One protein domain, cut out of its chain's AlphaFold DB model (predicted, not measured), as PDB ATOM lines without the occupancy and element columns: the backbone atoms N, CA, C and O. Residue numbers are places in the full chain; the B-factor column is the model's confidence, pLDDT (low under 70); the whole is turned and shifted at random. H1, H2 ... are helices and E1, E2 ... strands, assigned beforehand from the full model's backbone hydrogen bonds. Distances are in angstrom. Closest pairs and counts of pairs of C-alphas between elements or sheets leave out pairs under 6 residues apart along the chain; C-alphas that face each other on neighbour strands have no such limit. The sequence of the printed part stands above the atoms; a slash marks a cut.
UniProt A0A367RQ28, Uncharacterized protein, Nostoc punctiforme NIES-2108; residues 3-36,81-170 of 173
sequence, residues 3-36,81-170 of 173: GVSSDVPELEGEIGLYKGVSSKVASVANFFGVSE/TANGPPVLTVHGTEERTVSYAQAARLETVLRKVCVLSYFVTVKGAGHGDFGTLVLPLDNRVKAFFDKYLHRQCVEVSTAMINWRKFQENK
ATOM      1  N   GLY A   3     123.727 151.809 100.219       78.38
ATOM      2  CA  GLY A   3     125.177 151.757 100.045       78.38
ATOM      3  C   GLY A   3     125.945 153.068 100.257       78.38
ATOM      4  O   GLY A   3     127.163 153.023 100.333       78.38
ATOM      5  N   VAL A   4     125.281 154.225 100.326       81.31
ATOM      6  CA  VAL A   4     125.954 155.532 100.492       81.31
ATOM      7  C   VAL A   4     125.314 156.406 101.574       81.31
ATOM      8  O   VAL A   4     125.714 157.547 101.740       81.31
ATOM      9  N   SER A   5     124.320 155.901 102.308       85.00
ATOM     10  CA  SER A   5     123.553 156.679 103.295       85.00
ATOM     11  C   SER A   5     124.051 156.527 104.734       85.00
ATOM     12  O   SER A   5     123.364 156.926 105.665       85.00
ATOM     13  N   SER A   6     125.237 155.952 104.927       82.50
ATOM     14  CA  SER A   6     125.811 155.602 106.233       82.50
ATOM     15  C   SER A   6     125.961 156.760 107.224       82.50
ATOM     16  O   SER A   6     126.035 156.525 108.425       82.50
ATOM     17  N   ASP A   7     126.032 157.996 106.738       83.88
ATOM     18  CA  ASP A   7     126.167 159.190 107.577       83.88
ATOM     19  C   ASP A   7     124.904 160.065 107.524       83.88
ATOM     20  O   ASP A   7     124.969 161.280 107.705       83.88
ATOM     21  N   VAL A   8     123.749 159.452 107.246       88.81
ATOM     22  CA  VAL A   8     122.448 160.123 107.159       88.81
ATOM     23  C   VAL A   8     121.553 159.565 108.269       88.81
ATOM     24  O   VAL A   8     120.900 158.541 108.055       88.81
ATOM     25  N   PRO A   9     121.523 160.192 109.462       88.25
ATOM     26  CA  PRO A   9     120.785 159.675 110.617       88.25
ATOM     27  C   PRO A   9     119.307 159.404 110.324       88.25
ATOM     28  O   PRO A   9     118.745 158.425 110.806       88.25
ATOM     29  N   GLU A  10     118.689 160.223 109.472       88.31
ATOM     30  CA  GLU A  10     117.289 160.089 109.068       88.31
ATOM     31  C   GLU A  10     117.010 158.812 108.256       88.31
ATOM     32  O   GLU A  10     115.851 158.433 108.091       88.31
ATOM     33  N   LEU A  11     118.051 158.151 107.731       88.62
ATOM     34  CA  LEU A  11     117.954 156.930 106.927       88.62
ATOM     35  C   LEU A  11     118.357 155.646 107.673       88.62
ATOM     36  O   LEU A  11     118.155 154.570 107.116       88.62
ATOM     37  N   GLU A  12     118.863 155.721 108.911       89.19
ATOM     38  CA  GLU A  12     119.097 154.522 109.749       89.19
ATOM     39  C   GLU A  12     117.773 153.856 110.166       89.19
ATOM     40  O   GLU A  12     117.690 152.638 110.311       89.19
ATOM     41  N   GLY A  13     116.707 154.657 110.270       85.38
ATOM     42  CA  GLY A  13     115.353 154.193 110.544       85.38
ATOM     43  C   GLY A  13     115.087 153.859 112.015       85.38
ATOM     44  O   GLY A  13     115.980 153.618 112.819       85.38
ATOM     45  N   GLU A  14     113.803 153.840 112.373       88.88
ATOM     46  CA  GLU A  14     113.341 153.617 113.756       88.88
ATOM     47  C   GLU A  14     112.458 152.366 113.894       88.88
ATOM     48  O   GLU A  14     111.828 152.134 114.929       88.88
ATOM     49  N   ILE A  15     112.390 151.547 112.843       88.12
ATOM     50  CA  ILE A  15     111.485 150.398 112.742       88.12
ATOM     51  C   ILE A  15     112.284 149.096 112.870       88.12
ATOM     52  O   ILE A  15     113.349 148.945 112.278       88.12
ATOM     53  N   GLY A  16     111.740 148.127 113.610       88.75
ATOM     54  CA  GLY A  16     112.316 146.788 113.767       88.75
ATOM     55  C   GLY A  16     113.045 146.565 115.095       88.75
ATOM     56  O   GLY A  16     113.018 147.399 116.002       88.75
ATOM     57  N   LEU A  17     113.663 145.387 115.224       92.50
ATOM     58  CA  LEU A  17     114.253 144.902 116.482       92.50
ATOM     59  C   LEU A  17     115.679 145.418 116.740       92.50
ATOM     60  O   LEU A  17     116.108 145.472 117.887       92.50
ATOM     61  N   TYR A  18     116.406 145.821 115.694       89.56
ATOM     62  CA  TYR A  18     117.854 146.071 115.749       89.56
ATOM     63  C   TYR A  18     118.232 147.554 115.646       89.56
ATOM     64  O   TYR A  18     119.241 147.900 115.048       89.56
ATOM     65  N   LYS A  19     117.453 148.442 116.270       88.50
ATOM     66  CA  LYS A  19     117.650 149.909 116.218       88.50
ATOM     67  C   LYS A  19     118.993 150.396 116.787       88.50
ATOM     68  O   LYS A  19     119.413 151.506 116.504       88.50
ATOM     69  N   GLY A  20     119.644 149.582 117.621       88.06
ATOM     70  CA  GLY A  20     120.976 149.870 118.165       88.06
ATOM     71  C   GLY A  20     122.132 149.361 117.301       88.06
ATOM     72  O   GLY A  20     123.287 149.512 117.692       88.06
ATOM     73  N   VAL A  21     121.843 148.716 116.167       90.19
ATOM     74  CA  VAL A  21     122.849 148.159 115.259       90.19
ATOM     75  C   VAL A  21     122.948 149.053 114.035       90.19
ATOM     76  O   VAL A  21     121.945 149.395 113.422       90.19
ATOM     77  N   SER A  22     124.176 149.411 113.676       89.56
ATOM     78  CA  SER A  22     124.435 150.240 112.505       89.56
ATOM     79  C   SER A  22     124.056 149.523 111.206       89.56
ATOM     80  O   SER A  22     124.412 148.358 111.018       89.56
ATOM     81  N   SER A  23     123.414 150.241 110.279       90.44
ATOM     82  CA  SER A  23     123.116 149.752 108.924       90.44
ATOM     83  C   SER A  23     124.251 149.984 107.908       90.44
ATOM     84  O   SER A  23     124.084 149.741 106.709       90.44
ATOM     85  N   LYS A  24     125.431 150.426 108.373       91.50
ATOM     86  CA  LYS A  24     126.613 150.665 107.532       91.50
ATOM     87  C   LYS A  24     127.046 149.400 106.790       91.50
ATOM     88  O   LYS A  24     127.150 148.321 107.367       91.50
ATOM     89  N   VAL A  25     127.380 149.562 105.511       93.75
ATOM     90  CA  VAL A  25     127.915 148.485 104.665       93.75
ATOM     91  C   VAL A  25     129.412 148.674 104.435       93.75
ATOM     92  O   VAL A  25     129.904 149.798 104.390       93.75
ATOM     93  N   ALA A  26     130.146 147.574 104.263       94.25
ATOM     94  CA  ALA A  26     131.597 147.620 104.060       94.25
ATOM     95  C   ALA A  26     132.008 147.986 102.620       94.25
ATOM     96  O   ALA A  26     133.069 148.565 102.407       94.25
ATOM     97  N   SER A  27     131.191 147.626 101.628       95.25
ATOM     98  CA  SER A  27     131.462 147.835 100.200       95.25
ATOM     99  C   SER A  27     130.179 147.684  99.385       95.25
ATOM    100  O   SER A  27     129.288 146.936  99.792       95.25
ATOM    101  N   VAL A  28     130.097 148.327  98.218       96.31
ATOM    102  CA  VAL A  28     128.907 148.305  97.348       96.31
ATOM    103  C   VAL A  28     129.269 147.810  95.954       96.31
ATOM    104  O   VAL A  28     130.177 148.348  95.332       96.31
ATOM    105  N   ALA A  29     128.511 146.844  95.432       94.81
ATOM    106  CA  ALA A  29     128.526 146.493  94.016       94.81
ATOM    107  C   ALA A  29     127.207 146.944  93.367       94.81
ATOM    108  O   ALA A  29     126.131 146.450  93.695       94.81
ATOM    109  N   ASN A  30     127.298 147.924  92.475       94.25
ATOM    110  CA  ASN A  30     126.201 148.534  91.740       94.25
ATOM    111  C   ASN A  30     126.208 148.038  90.290       94.25
ATOM    112  O   ASN A  30     127.148 148.296  89.541       94.25
ATOM    113  N   PHE A  31     125.134 147.378  89.878       92.56
ATOM    114  CA  PHE A  31     124.952 146.906  88.511       92.56
ATOM    115  C   PHE A  31     123.853 147.741  87.868       92.56
ATOM    116  O   PHE A  31     122.697 147.641  88.272       92.56
ATOM    117  N   PHE A  32     124.239 148.603  86.918       90.31
ATOM    118  CA  PHE A  32     123.336 149.418  86.092       90.31
ATOM    119  C   PHE A  32     122.205 150.141  86.859       90.31
ATOM    120  O   PHE A  32     121.090 150.305  86.365       90.31
ATOM    121  N   GLY A  33     122.491 150.593  88.085       91.81
ATOM    122  CA  GLY A  33     121.524 151.274  88.942       91.81
ATOM    123  C   GLY A  33     121.252 152.729  88.548       91.81
ATOM    124  O   GLY A  33     122.119 153.443  88.041       91.81
ATOM    125  N   VAL A  34     120.039 153.204  88.850       94.12
ATOM    126  CA  VAL A  34     119.680 154.627  88.744       94.12
ATOM    127  C   VAL A  34     120.355 155.398  89.883       94.12
ATOM    128  O   VAL A  34     120.083 155.152  91.057       94.12
ATOM    129  N   SER A  35     121.228 156.342  89.536       95.19
ATOM    130  CA  SER A  35     121.995 157.146  90.499       95.19
ATOM    131  C   SER A  35     121.294 158.455  90.881       95.19
ATOM    132  O   SER A  35     121.335 158.872  92.040       95.19
ATOM    133  N   GLU A  36     120.613 159.081  89.920       94.88
ATOM    134  CA  GLU A  36     119.864 160.319  90.079       94.88
ATOM    135  C   GLU A  36     118.583 160.276  89.251       94.88
ATOM    136  O   GLU A  36     118.611 160.236  88.018       94.88
ATOM    137  N   THR A  81     129.081 161.003 100.495       92.94
ATOM    138  CA  THR A  81     130.063 161.728 101.314       92.94
ATOM    139  C   THR A  81     131.437 161.065 101.214       92.94
ATOM    140  O   THR A  81     131.553 159.931 100.751       92.94
ATOM    141  N   ALA A  82     132.490 161.751 101.672       92.88
ATOM    142  CA  ALA A  82     133.861 161.228 101.663       92.88
ATOM    143  C   ALA A  82     134.060 159.973 102.540       92.88
ATOM    144  O   ALA A  82     135.015 159.228 102.340       92.88
ATOM    145  N   ASN A  83     133.151 159.721 103.485       91.00
ATOM    146  CA  ASN A  83     133.170 158.541 104.349       91.00
ATOM    147  C   ASN A  83     132.420 157.345 103.737       91.00
ATOM    148  O   ASN A  83     132.252 156.319 104.399       91.00
ATOM    149  N   GLY A  84     131.914 157.483 102.506       91.88
ATOM    150  CA  GLY A  84     131.212 156.414 101.811       91.88
ATOM    151  C   GLY A  84     132.096 155.172 101.626       91.88
ATOM    152  O   GLY A  84     133.319 155.288 101.498       91.88
ATOM    153  N   PRO A  85     131.498 153.969 101.595       95.25
ATOM    154  CA  PRO A  85     132.251 152.748 101.356       95.25
ATOM    155  C   PRO A  85     132.788 152.717  99.916       95.25
ATOM    156  O   PRO A  85     132.255 153.400  99.038       95.25
ATOM    157  N   PRO A  86     133.801 151.883  99.630       96.56
ATOM    158  CA  PRO A  86     134.231 151.614  98.266       96.56
ATOM    159  C   PRO A  86     133.064 151.135  97.395       96.56
ATOM    160  O   PRO A  86     132.250 150.312  97.832       96.56
ATOM    161  N   VAL A  87     133.007 151.614  96.153       97.31
ATOM    162  CA  VAL A  87     131.929 151.305  95.206       97.31
ATOM    163  C   VAL A  87     132.497 150.697  93.930       97.31
ATOM    164  O   VAL A  87     133.329 151.299  93.261       97.31
ATOM    165  N   LEU A  88     132.007 149.522  93.550       97.25
ATOM    166  CA  LEU A  88     132.154 148.952  92.216       97.25
ATOM    167  C   LEU A  88     130.885 149.246  91.419       97.25
ATOM    168  O   LEU A  88     129.804 148.839  91.827       97.25
ATOM    169  N   THR A  89     131.001 149.927  90.285       96.31
ATOM    170  CA  THR A  89     129.902 150.143  89.338       96.31
ATOM    171  C   THR A  89     130.175 149.395  88.042       96.31
ATOM    172  O   THR A  89     131.238 149.547  87.446       96.31
ATOM    173  N   VAL A  90     129.202 148.615  87.582       94.38
ATOM    174  CA  VAL A  90     129.241 147.884  86.312       94.38
ATOM    175  C   VAL A  90     128.102 148.385  85.435       94.38
ATOM    176  O   VAL A  90     126.945 148.373  85.861       94.38
ATOM    177  N   HIS A  91     128.405 148.823  84.210       94.06
ATOM    178  CA  HIS A  91     127.377 149.320  83.287       94.06
ATOM    179  C   HIS A  91     127.710 149.010  81.827       94.06
ATOM    180  O   HIS A  91     128.854 149.153  81.385       94.06
ATOM    181  N   GLY A  92     126.690 148.599  81.078       93.12
ATOM    182  CA  GLY A  92     126.767 148.308  79.651       93.12
ATOM    183  C   GLY A  92     126.585 149.557  78.786       93.12
ATOM    184  O   GLY A  92     125.769 150.418  79.099       93.12
ATOM    185  N   THR A  93     127.333 149.696  77.692       93.00
ATOM    186  CA  THR A  93     127.200 150.889  76.828       93.00
ATOM    187  C   THR A  93     125.948 150.875  75.951       93.00
ATOM    188  O   THR A  93     125.600 151.913  75.403       93.00
ATOM    189  N   GLU A  94     125.310 149.716  75.776       91.38
ATOM    190  CA  GLU A  94     124.078 149.545  74.991       91.38
ATOM    191  C   GLU A  94     122.870 149.249  75.898       91.38
ATOM    192  O   GLU A  94     121.825 148.795  75.437       91.38
ATOM    193  N   GLU A  95     123.004 149.511  77.199       88.31
ATOM    194  CA  GLU A  95     121.904 149.444  78.151       88.31
ATOM    195  C   GLU A  95     120.835 150.481  77.752       88.31
ATOM    196  O   GLU A  95     121.142 151.663  77.558       88.31
ATOM    197  N   ARG A  96     119.580 150.023  77.618       88.56
ATOM    198  CA  ARG A  96     118.450 150.860  77.190       88.56
ATOM    199  C   ARG A  96     117.426 151.188  78.281       88.56
ATOM    200  O   ARG A  96     116.582 152.047  78.067       88.56
ATOM    201  N   THR A  97     117.451 150.561  79.454       89.12
ATOM    202  CA  THR A  97     116.464 150.807  80.528       89.12
ATOM    203  C   THR A  97     116.931 151.887  81.514       89.12
ATOM    204  O   THR A  97     116.148 152.730  81.962       89.12
ATOM    205  N   VAL A  98     118.214 151.889  81.843       91.25
ATOM    206  CA  VAL A  98     118.935 152.841  82.682       91.25
ATOM    207  C   VAL A  98     120.177 153.331  81.936       91.25
ATOM    208  O   VAL A  98     121.218 152.682  81.941       91.25
ATOM    209  N   SER A  99     120.089 154.532  81.362       93.25
ATOM    210  CA  SER A  99     121.185 155.152  80.610       93.25
ATOM    211  C   SER A  99     122.553 155.008  81.289       93.25
ATOM    212  O   SER A  99     122.703 155.279  82.483       93.25
ATOM    213  N   TYR A 100     123.581 154.690  80.498       94.94
ATOM    214  CA  TYR A 100     124.987 154.683  80.922       94.94
ATOM    215  C   TYR A 100     125.419 155.991  81.612       94.94
ATOM    216  O   TYR A 100     126.286 155.992  82.490       94.94
ATOM    217  N   ALA A 101     124.775 157.112  81.264       95.69
ATOM    218  CA  ALA A 101     124.995 158.404  81.904       95.69
ATOM    219  C   ALA A 101     124.765 158.370  83.428       95.69
ATOM    220  O   ALA A 101     125.381 159.152  84.147       95.69
ATOM    221  N   GLN A 102     123.938 157.452  83.941       96.19
ATOM    222  CA  GLN A 102     123.731 157.258  85.378       96.19
ATOM    223  C   GLN A 102     124.986 156.723  86.074       96.19
ATOM    224  O   GLN A 102     125.404 157.276  87.090       96.19
ATOM    225  N   ALA A 103     125.648 155.707  85.513       96.19
ATOM    226  CA  ALA A 103     126.906 155.217  86.072       96.19
ATOM    227  C   ALA A 103     128.024 156.263  85.981       96.19
ATOM    228  O   ALA A 103     128.716 156.505  86.969       96.19
ATOM    229  N   ALA A 104     128.155 156.945  84.839       96.25
ATOM    230  CA  ALA A 104     129.144 158.015  84.671       96.25
ATOM    231  C   ALA A 104     128.924 159.176  85.660       96.25
ATOM    232  O   ALA A 104     129.875 159.769  86.180       96.25
ATOM    233  N   ARG A 105     127.659 159.490  85.957       96.50
ATOM    234  CA  ARG A 105     127.297 160.500  86.948       96.50
ATOM    235  C   ARG A 105     127.671 160.072  88.362       96.50
ATOM    236  O   ARG A 105     128.279 160.869  89.075       96.50
ATOM    237  N   LEU A 106     127.363 158.835  88.753       96.94
ATOM    238  CA  LEU A 106     127.757 158.300  90.057       96.94
ATOM    239  C   LEU A 106     129.282 158.320  90.233       96.94
ATOM    240  O   LEU A 106     129.761 158.833  91.240       96.94
ATOM    241  N   GLU A 107     130.034 157.858  89.230       97.44
ATOM    242  CA  GLU A 107     131.504 157.897  89.213       97.44
ATOM    243  C   GLU A 107     132.034 159.318  89.446       97.44
ATOM    244  O   GLU A 107     132.919 159.541  90.273       97.44
ATOM    245  N   THR A 108     131.455 160.306  88.759       97.31
ATOM    246  CA  THR A 108     131.851 161.714  88.901       97.31
ATOM    247  C   THR A 108     131.647 162.217  90.331       97.31
ATOM    248  O   THR A 108     132.526 162.874  90.890       97.31
ATOM    249  N   VAL A 109     130.497 161.906  90.939       96.62
ATOM    250  CA  VAL A 109     130.167 162.342  92.303       96.62
ATOM    251  C   VAL A 109     131.060 161.650  93.334       96.62
ATOM    252  O   VAL A 109     131.609 162.336  94.193       96.62
ATOM    253  N   LEU A 110     131.275 160.334  93.213       96.88
ATOM    254  CA  LEU A 110     132.158 159.564  94.098       96.88
ATOM    255  C   LEU A 110     133.593 160.102  94.069       96.88
ATOM    256  O   LEU A 110     134.175 160.384  95.118       96.88
ATOM    257  N   ARG A 111     134.144 160.330  92.872       96.50
ATOM    258  CA  ARG A 111     135.500 160.874  92.707       96.50
ATOM    259  C   ARG A 111     135.647 162.279  93.265       96.50
ATOM    260  O   ARG A 111     136.689 162.591  93.833       96.50
ATOM    261  N   LYS A 112     134.625 163.128  93.117       97.25
ATOM    262  CA  LYS A 112     134.650 164.509  93.621       97.25
ATOM    263  C   LYS A 112     134.853 164.573  95.138       97.25
ATOM    264  O   LYS A 112     135.451 165.530  95.618       97.25
ATOM    265  N   VAL A 113     134.367 163.573  95.872       96.00
ATOM    266  CA  VAL A 113     134.528 163.464  97.332       96.00
ATOM    267  C   VAL A 113     135.580 162.427  97.744       96.00
ATOM    268  O   VAL A 113     135.646 162.060  98.911       96.00
ATOM    269  N   CYS A 114     136.405 161.961  96.801       95.88
ATOM    270  CA  CYS A 114     137.494 161.008  97.026       95.88
ATOM    271  C   CYS A 114     137.068 159.630  97.575       95.88
ATOM    272  O   CYS A 114     137.886 158.938  98.180       95.88
ATOM    273  N   VAL A 115     135.829 159.192  97.327       95.44
ATOM    274  CA  VAL A 115     135.431 157.803  97.607       95.44
ATOM    275  C   VAL A 115     136.096 156.874  96.593       95.44
ATOM    276  O   VAL A 115     136.141 157.168  95.396       95.44
ATOM    277  N   LEU A 116     136.609 155.736  97.069       95.94
ATOM    278  CA  LEU A 116     137.186 154.705  96.207       95.94
ATOM    279  C   LEU A 116     136.114 154.159  95.261       95.94
ATOM    280  O   LEU A 116     135.158 153.519  95.699       95.94
ATOM    281  N   SER A 117     136.295 154.395  93.964       96.75
ATOM    282  CA  SER A 117     135.349 153.985  92.933       96.75
ATOM    283  C   SER A 117     136.024 153.136  91.864       96.75
ATOM    284  O   SER A 117     137.118 153.451  91.389       96.75
ATOM    285  N   TYR A 118     135.359 152.048  91.490       97.50
ATOM    286  CA  TYR A 118     135.760 151.123  90.442       97.50
ATOM    287  C   TYR A 118     134.671 151.117  89.381       97.50
ATOM    288  O   TYR A 118     133.619 150.514  89.579       97.50
ATOM    289  N   PHE A 119     134.908 151.769  88.247       97.25
ATOM    290  CA  PHE A 119     133.942 151.782  87.155       97.25
ATOM    291  C   PHE A 119     134.347 150.800  86.052       97.25
ATOM    292  O   PHE A 119     135.351 150.990  85.369       97.25
ATOM    293  N   VAL A 120     133.563 149.735  85.883       95.19
ATOM    294  CA  VAL A 120     133.733 148.727  84.835       95.19
ATOM    295  C   VAL A 120     132.712 148.967  83.727       95.19
ATOM    296  O   VAL A 120     131.526 148.652  83.854       95.19
ATOM    297  N   THR A 121     133.195 149.488  82.602       94.12
ATOM    298  CA  THR A 121     132.408 149.610  81.374       94.12
ATOM    299  C   THR A 121     132.387 148.285  80.622       94.12
ATOM    300  O   THR A 121     133.439 147.714  80.310       94.12
ATOM    301  N   VAL A 122     131.192 147.832  80.255       91.88
ATOM    302  CA  VAL A 122     130.993 146.675  79.381       91.88
ATOM    303  C   VAL A 122     130.503 147.162  78.018       91.88
ATOM    304  O   VAL A 122     129.323 147.433  77.798       91.88
ATOM    305  N   LYS A 123     131.431 147.309  77.079       91.56
ATOM    306  CA  LYS A 123     131.134 147.788  75.732       91.56
ATOM    307  C   LYS A 123     130.262 146.783  74.988       91.56
ATOM    308  O   LYS A 123     130.675 145.643  74.811       91.56
ATOM    309  N   GLY A 124     129.113 147.240  74.503       88.75
ATOM    310  CA  GLY A 124     128.171 146.467  73.695       88.75
ATOM    311  C   GLY A 124     127.100 145.706  74.479       88.75
ATOM    312  O   GLY A 124     126.241 145.116  73.845       88.75
ATOM    313  N   ALA A 125     127.139 145.699  75.816       87.75
ATOM    314  CA  ALA A 125     126.140 144.997  76.629       87.75
ATOM    315  C   ALA A 125     124.922 145.881  76.949       87.75
ATOM    316  O   ALA A 125     125.088 147.081  77.201       87.75
ATOM    317  N   GLY A 126     123.736 145.266  76.969       84.25
ATOM    318  CA  GLY A 126     122.448 145.828  77.369       84.25
ATOM    319  C   GLY A 126     122.052 145.536  78.826       84.25
ATOM    320  O   GLY A 126     122.903 145.277  79.679       84.25
ATOM    321  N   HIS A 127     120.747 145.600  79.135       73.88
ATOM    322  CA  HIS A 127     120.211 145.296  80.473       73.88
ATOM    323  C   HIS A 127     120.161 143.783  80.701       73.88
ATOM    324  O   HIS A 127     119.533 143.068  79.928       73.88
ATOM    325  N   GLY A 128     120.786 143.280  81.767       65.25
ATOM    326  CA  GLY A 128     120.740 141.848  82.101       65.25
ATOM    327  C   GLY A 128     121.652 140.936  81.264       65.25
ATOM    328  O   GLY A 128     121.869 139.793  81.663       65.25
ATOM    329  N   ASP A 129     122.298 141.446  80.208       65.62
ATOM    330  CA  ASP A 129     123.282 140.711  79.385       65.62
ATOM    331  C   ASP A 129     124.547 140.288  80.160       65.62
ATOM    332  O   ASP A 129     125.414 139.577  79.662       65.62
ATOM    333  N   PHE A 130     124.676 140.709  81.415       62.41
ATOM    334  CA  PHE A 130     125.810 140.377  82.274       62.41
ATOM    335  C   PHE A 130     125.789 138.924  82.758       62.41
ATOM    336  O   PHE A 130     126.845 138.386  83.083       62.41
ATOM    337  N   GLY A 131     124.626 138.257  82.743       54.31
ATOM    338  CA  GLY A 131     124.510 136.837  83.101       54.31
ATOM    339  C   GLY A 131     125.273 135.898  82.158       54.31
ATOM    340  O   GLY A 131     125.513 134.741  82.485       54.31
ATOM    341  N   THR A 132     125.695 136.386  80.992       52.28
ATOM    342  CA  THR A 132     126.452 135.634  79.989       52.28
ATOM    343  C   THR A 132     127.930 136.062  79.901       52.28
ATOM    344  O   THR A 132     128.693 135.374  79.221       52.28
ATOM    345  N   LEU A 133     128.358 137.086  80.665       56.41
ATOM    346  CA  LEU A 133     129.751 137.557  80.874       56.41
ATOM    347  C   LEU A 133     130.530 136.795  81.953       56.41
ATOM    348  O   LEU A 133     131.571 137.273  82.406       56.41
ATOM    349  N   VAL A 134     130.014 135.636  82.353       60.44
ATOM    350  CA  VAL A 134     130.263 134.967  83.635       60.44
ATOM    351  C   VAL A 134     131.709 135.114  84.125       60.44
ATOM    352  O   VAL A 134     131.949 135.731  85.147       60.44
ATOM    353  N   LEU A 135     132.729 134.696  83.373       64.50
ATOM    354  CA  LEU A 135     134.067 134.588  83.972       64.50
ATOM    355  C   LEU A 135     134.795 135.928  84.250       64.50
ATOM    356  O   LEU A 135     135.232 136.131  85.384       64.50
ATOM    357  N   PRO A 136     134.974 136.870  83.296       71.62
ATOM    358  CA  PRO A 136     135.769 138.071  83.574       71.62
ATOM    359  C   PRO A 136     135.086 139.067  84.513       71.62
ATOM    360  O   PRO A 136     135.779 139.768  85.254       71.62
ATOM    361  N   LEU A 137     133.755 139.163  84.464       83.06
ATOM    362  CA  LEU A 137     133.013 140.062  85.342       83.06
ATOM    363  C   LEU A 137     132.928 139.488  86.759       83.06
ATOM    364  O   LEU A 137     133.248 140.210  87.706       83.06
ATOM    365  N   ASP A 138     132.619 138.194  86.905       82.38
ATOM    366  CA  ASP A 138     132.558 137.545  88.219       82.38
ATOM    367  C   ASP A 138     133.908 137.608  88.925       82.38
ATOM    368  O   ASP A 138     133.962 137.918  90.112       82.38
ATOM    369  N   ASN A 139     135.017 137.436  88.199       89.25
ATOM    370  CA  ASN A 139     136.355 137.561  88.781       89.25
ATOM    371  C   ASN A 139     136.629 138.960  89.350       89.25
ATOM    372  O   ASN A 139     137.288 139.077  90.380       89.25
ATOM    373  N   ARG A 140     136.124 140.029  88.724       93.00
ATOM    374  CA  ARG A 140     136.312 141.404  89.222       93.00
ATOM    375  C   ARG A 140     135.436 141.698  90.425       93.00
ATOM    376  O   ARG A 140     135.901 142.329  91.368       93.00
ATOM    377  N   VAL A 141     134.194 141.226  90.399       93.00
ATOM    378  CA  VAL A 141     133.264 141.338  91.530       93.00
ATOM    379  C   VAL A 141     133.806 140.551  92.721       93.00
ATOM    380  O   VAL A 141     133.869 141.075  93.832       93.00
ATOM    381  N   LYS A 142     134.294 139.328  92.480       93.69
ATOM    382  CA  LYS A 142     134.964 138.507  93.485       93.69
ATOM    383  C   LYS A 142     136.204 139.209  94.028       93.69
ATOM    384  O   LYS A 142     136.294 139.373  95.235       93.69
ATOM    385  N   ALA A 143     137.108 139.685  93.171       96.19
ATOM    386  CA  ALA A 143     138.306 140.404  93.605       96.19
ATOM    387  C   ALA A 143     137.961 141.651  94.437       96.19
ATOM    388  O   ALA A 143     138.629 141.946  95.425       96.19
ATOM    389  N   PHE A 144     136.896 142.371  94.079       97.38
ATOM    390  CA  PHE A 144     136.416 143.516  94.846       97.38
ATOM    391  C   PHE A 144     135.981 143.114  96.261       97.38
ATOM    392  O   PHE A 144     136.439 143.710  97.237       97.38
ATOM    393  N   PHE A 145     135.174 142.062  96.401       96.62
ATOM    394  CA  PHE A 145     134.774 141.572  97.720       96.62
ATOM    395  C   PHE A 145     135.919 140.898  98.488       96.62
ATOM    396  O   PHE A 145     136.038 141.106  99.692       96.62
ATOM    397  N   ASP A 146     136.821 140.177  97.824       97.19
ATOM    398  CA  ASP A 146     138.040 139.638  98.437       97.19
ATOM    399  C   ASP A 146     138.894 140.760  99.040       97.19
ATOM    400  O   ASP A 146     139.389 140.644 100.164       97.19
ATOM    401  N   LYS A 147     139.018 141.887  98.330       97.69
ATOM    402  CA  LYS A 147     139.767 143.054  98.797       97.69
ATOM    403  C   LYS A 147     139.146 143.685 100.041       97.69
ATOM    404  O   LYS A 147     139.870 143.991 100.984       97.69
ATOM    405  N   TYR A 148     137.828 143.888 100.056       96.56
ATOM    406  CA  TYR A 148     137.173 144.694 101.096       96.56
ATOM    407  C   TYR A 148     136.542 143.889 102.233       96.56
ATOM    408  O   TYR A 148     136.582 144.333 103.380       96.56
ATOM    409  N   LEU A 149     136.013 142.698 101.955       95.81
ATOM    410  CA  LEU A 149     135.408 141.819 102.960       95.81
ATOM    411  C   LEU A 149     136.423 140.825 103.530       95.81
ATOM    412  O   LEU A 149     136.428 140.577 104.734       95.81
ATOM    413  N   HIS A 150     137.318 140.298 102.689       94.94
ATOM    414  CA  HIS A 150     138.346 139.334 103.107       94.94
ATOM    415  C   HIS A 150     139.734 139.955 103.313       94.94
ATOM    416  O   HIS A 150     140.660 139.249 103.711       94.94
ATOM    417  N   ARG A 151     139.883 141.271 103.089       94.81
ATOM    418  CA  ARG A 151     141.134 142.035 103.279       94.81
ATOM    419  C   ARG A 151     142.324 141.471 102.497       94.81
ATOM    420  O   ARG A 151     143.470 141.570 102.932       94.81
ATOM    421  N   GLN A 152     142.058 140.869 101.341       96.88
ATOM    422  CA  GLN A 152     143.100 140.312 100.491       96.88
ATOM    423  C   GLN A 152     143.782 141.409  99.670       96.88
ATOM    424  O   GLN A 152     143.152 142.352  99.182       96.88
ATOM    425  N   CYS A 153     145.091 141.269  99.464       95.06
ATOM    426  CA  CYS A 153     145.842 142.132  98.556       95.06
ATOM    427  C   CYS A 153     145.635 141.680  97.107       95.06
ATOM    428  O   CYS A 153     146.498 141.035  96.521       95.06
ATOM    429  N   VAL A 154     144.475 142.017  96.542       96.12
ATOM    430  CA  VAL A 154     144.126 141.749  95.141       96.12
ATOM    431  C   VAL A 154     143.863 143.046  94.375       96.12
ATOM    432  O   VAL A 154     143.406 144.056  94.934       96.12
ATOM    433  N   GLU A 155     144.185 143.033  93.084       94.75
ATOM    434  CA  GLU A 155     143.874 144.122  92.161       94.75
ATOM    435  C   GLU A 155     142.459 143.946  91.600       94.75
ATOM    436  O   GLU A 155     142.064 142.855  91.190       94.75
ATOM    437  N   VAL A 156     141.694 145.037  91.561       96.19
ATOM    438  CA  VAL A 156     140.361 145.067  90.951       96.19
ATOM    439  C   VAL A 156     140.477 145.817  89.631       96.19
ATOM    440  O   VAL A 156     140.542 147.046  89.608       96.19
ATOM    441  N   SER A 157     140.533 145.078  88.524       95.00
ATOM    442  CA  SER A 157     140.682 145.676  87.196       95.00
ATOM    443  C   SER A 157     139.422 146.434  86.765       95.00
ATOM    444  O   SER A 157     138.317 145.885  86.746       95.00
ATOM    445  N   THR A 158     139.599 147.679  86.320       95.31
ATOM    446  CA  THR A 158     138.554 148.519  85.707       95.31
ATOM    447  C   THR A 158     138.634 148.555  84.179       95.31
ATOM    448  O   THR A 158     137.854 149.248  83.533       95.31
ATOM    449  N   ALA A 159     139.538 147.778  83.571       94.25
ATOM    450  CA  ALA A 159     139.722 147.757  82.121       94.25
ATOM    451  C   ALA A 159     138.409 147.425  81.391       94.25
ATOM    452  O   ALA A 159     137.706 146.494  81.780       94.25
ATOM    453  N   MET A 160     138.072 148.145  80.325       91.88
ATOM    454  CA  MET A 160     136.821 147.923  79.594       91.88
ATOM    455  C   MET A 160     136.685 146.466  79.117       91.88
ATOM    456  O   MET A 160     137.618 145.895  78.551       91.88
ATOM    457  N   ILE A 161     135.507 145.875  79.314       89.69
ATOM    458  CA  ILE A 161     135.155 144.543  78.806       89.69
ATOM    459  C   ILE A 161     134.447 144.724  77.459       89.69
ATOM    460  O   ILE A 161     133.576 145.578  77.339       89.69
ATOM    461  N   ASN A 162     134.808 143.945  76.436       88.50
ATOM    462  CA  ASN A 162     134.146 143.991  75.127       88.50
ATOM    463  C   ASN A 162     133.180 142.810  74.979       88.50
ATOM    464  O   ASN A 162     133.633 141.684  74.809       88.50
ATOM    465  N   TRP A 163     131.874 143.082  75.036       81.94
ATOM    466  CA  TRP A 163     130.801 142.086  75.055       81.94
ATOM    467  C   TRP A 163     130.781 141.185  73.817       81.94
ATOM    468  O   TRP A 163     130.751 139.963  73.944       81.94
ATOM    469  N   ARG A 164     130.887 141.772  72.619       77.50
ATOM    470  CA  ARG A 164     130.735 141.041  71.346       77.50
ATOM    471  C   ARG A 164     131.785 139.941  71.159       77.50
ATOM    472  O   ARG A 164     131.454 138.849  70.720       77.50
ATOM    473  N   LYS A 165     133.016 140.175  71.631       77.06
ATOM    474  CA  LYS A 165     134.096 139.169  71.610       77.06
ATOM    475  C   LYS A 165     133.789 137.912  72.438       77.06
ATOM    476  O   LYS A 165     134.411 136.876  72.229       77.06
ATOM    477  N   PHE A 166     132.886 137.996  73.415       68.44
ATOM    478  CA  PHE A 166     132.485 136.844  74.230       68.44
ATOM    479  C   PHE A 166     131.284 136.093  73.653       68.44
ATOM    480  O   PHE A 166     131.107 134.926  73.988       68.44
ATOM    481  N   GLN A 167     130.489 136.731  72.789       64.19
ATOM    482  CA  GLN A 167     129.424 136.055  72.046       64.19
ATOM    483  C   GLN A 167     130.014 135.173  70.939       64.19
ATOM    484  O   GLN A 167     129.690 133.995  70.880       64.19
ATOM    485  N   GLU A 168     130.976 135.694  70.170       60.72
ATOM    486  CA  GLU A 168     131.635 134.960  69.073       60.72
ATOM    487  C   GLU A 168     132.288 133.643  69.539       60.72
ATOM    488  O   GLU A 168     132.199 132.627  68.865       60.72
ATOM    489  N   ASN A 169     132.873 133.616  70.742       56.06
ATOM    490  CA  ASN A 169     133.501 132.410  71.305       56.06
ATOM    491  C   ASN A 169     132.507 131.371  71.867       56.06
ATOM    492  O   ASN A 169     132.931 130.301  72.309       56.06
ATOM    493  N   LYS A 170     131.212 131.698  71.945       53.78
ATOM    494  CA  LYS A 170     130.163 130.784  72.425       53.78
ATOM    495  C   LYS A 170     129.534 129.969  71.297       53.78
ATOM    496  O   LYS A 170     129.056 128.880  71.586       53.78
TER     497      LYS A 170
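Overview. This is residues 3 to 36 and 81 to 170 of the 173 residues of an uncharacterized protein of Nostoc punctiforme NIES-2108 (UniProt A0A367RQ28). A small sheet of three parallel strands is the middle layer between two helices, H4 over one face and H2 over the other, with short H1 and H5 far out toward opposite ends of the long axis. Residues 14 to 19 stick out. The printed part has 124 residues, under half in named elements: five helices and three strands, in the order H1 E1 E2 H2 E3 H3 H4 H5, class mixed. It is only just compact, close to loose, with a radius of gyration of the C-alphas of 16.1 A, and spans 52 by 32 by 31 A.

Arrangement. Inner strand E2, residues 87 to 92, is parallel to edge strands E1, residues 28 to 31, at 6 degrees, and E3, residues 117 to 123, at 12 degrees. Within hydrogen-bond range are N 30 and O 88, 2.7 A, and N 120 and O 89, 2.8 A. H2, residues 100 to 112, is on the sheet at a height of 9.2 A, over E2 and E3; its closest C-alphas to E2 are Tyr 100 and His 91, 6.3 A. E2, H2 and E3 form a strand-helix-strand unit, two parallel neighbours joined through a helix, with a right-handed crossover. H4, residues 134 to 148, is on the opposite face at 10.0 A, along the strands, 3 degrees from E2 on the local plane, giving three layers, helices on both faces. H3, residues 129 to 132, only grazes the sheet with residues 129 to 130. H1, residues 9 to 12, and H5, residues 164 to 168, are not on it. In H2, H4 and H5 every O i to N i+4 pair is within hydrogen-bond range; H1 and H3 are too short for one.

Along the chain. H4 measures 21.1 A, E3 18.8 A, H2 18.7 A and E2 16.7 A. H1 begins at C-alpha 9 (120.785, 159.675, 110.617); H5 ends at C-alpha 168 (131.635, 134.960, 69.073).

Size, cuts and confidence. The farthest C-alphas, Gly 20 and Glu 168, are 52.4 A apart. Residues 37 to 80 are not printed; C-alphas 36 and 81 are 15.2 A apart. The links H1 to E1 and H4 to H5 are long. Residues 128 to 135 and 166 to 170 have pLDDT under 70.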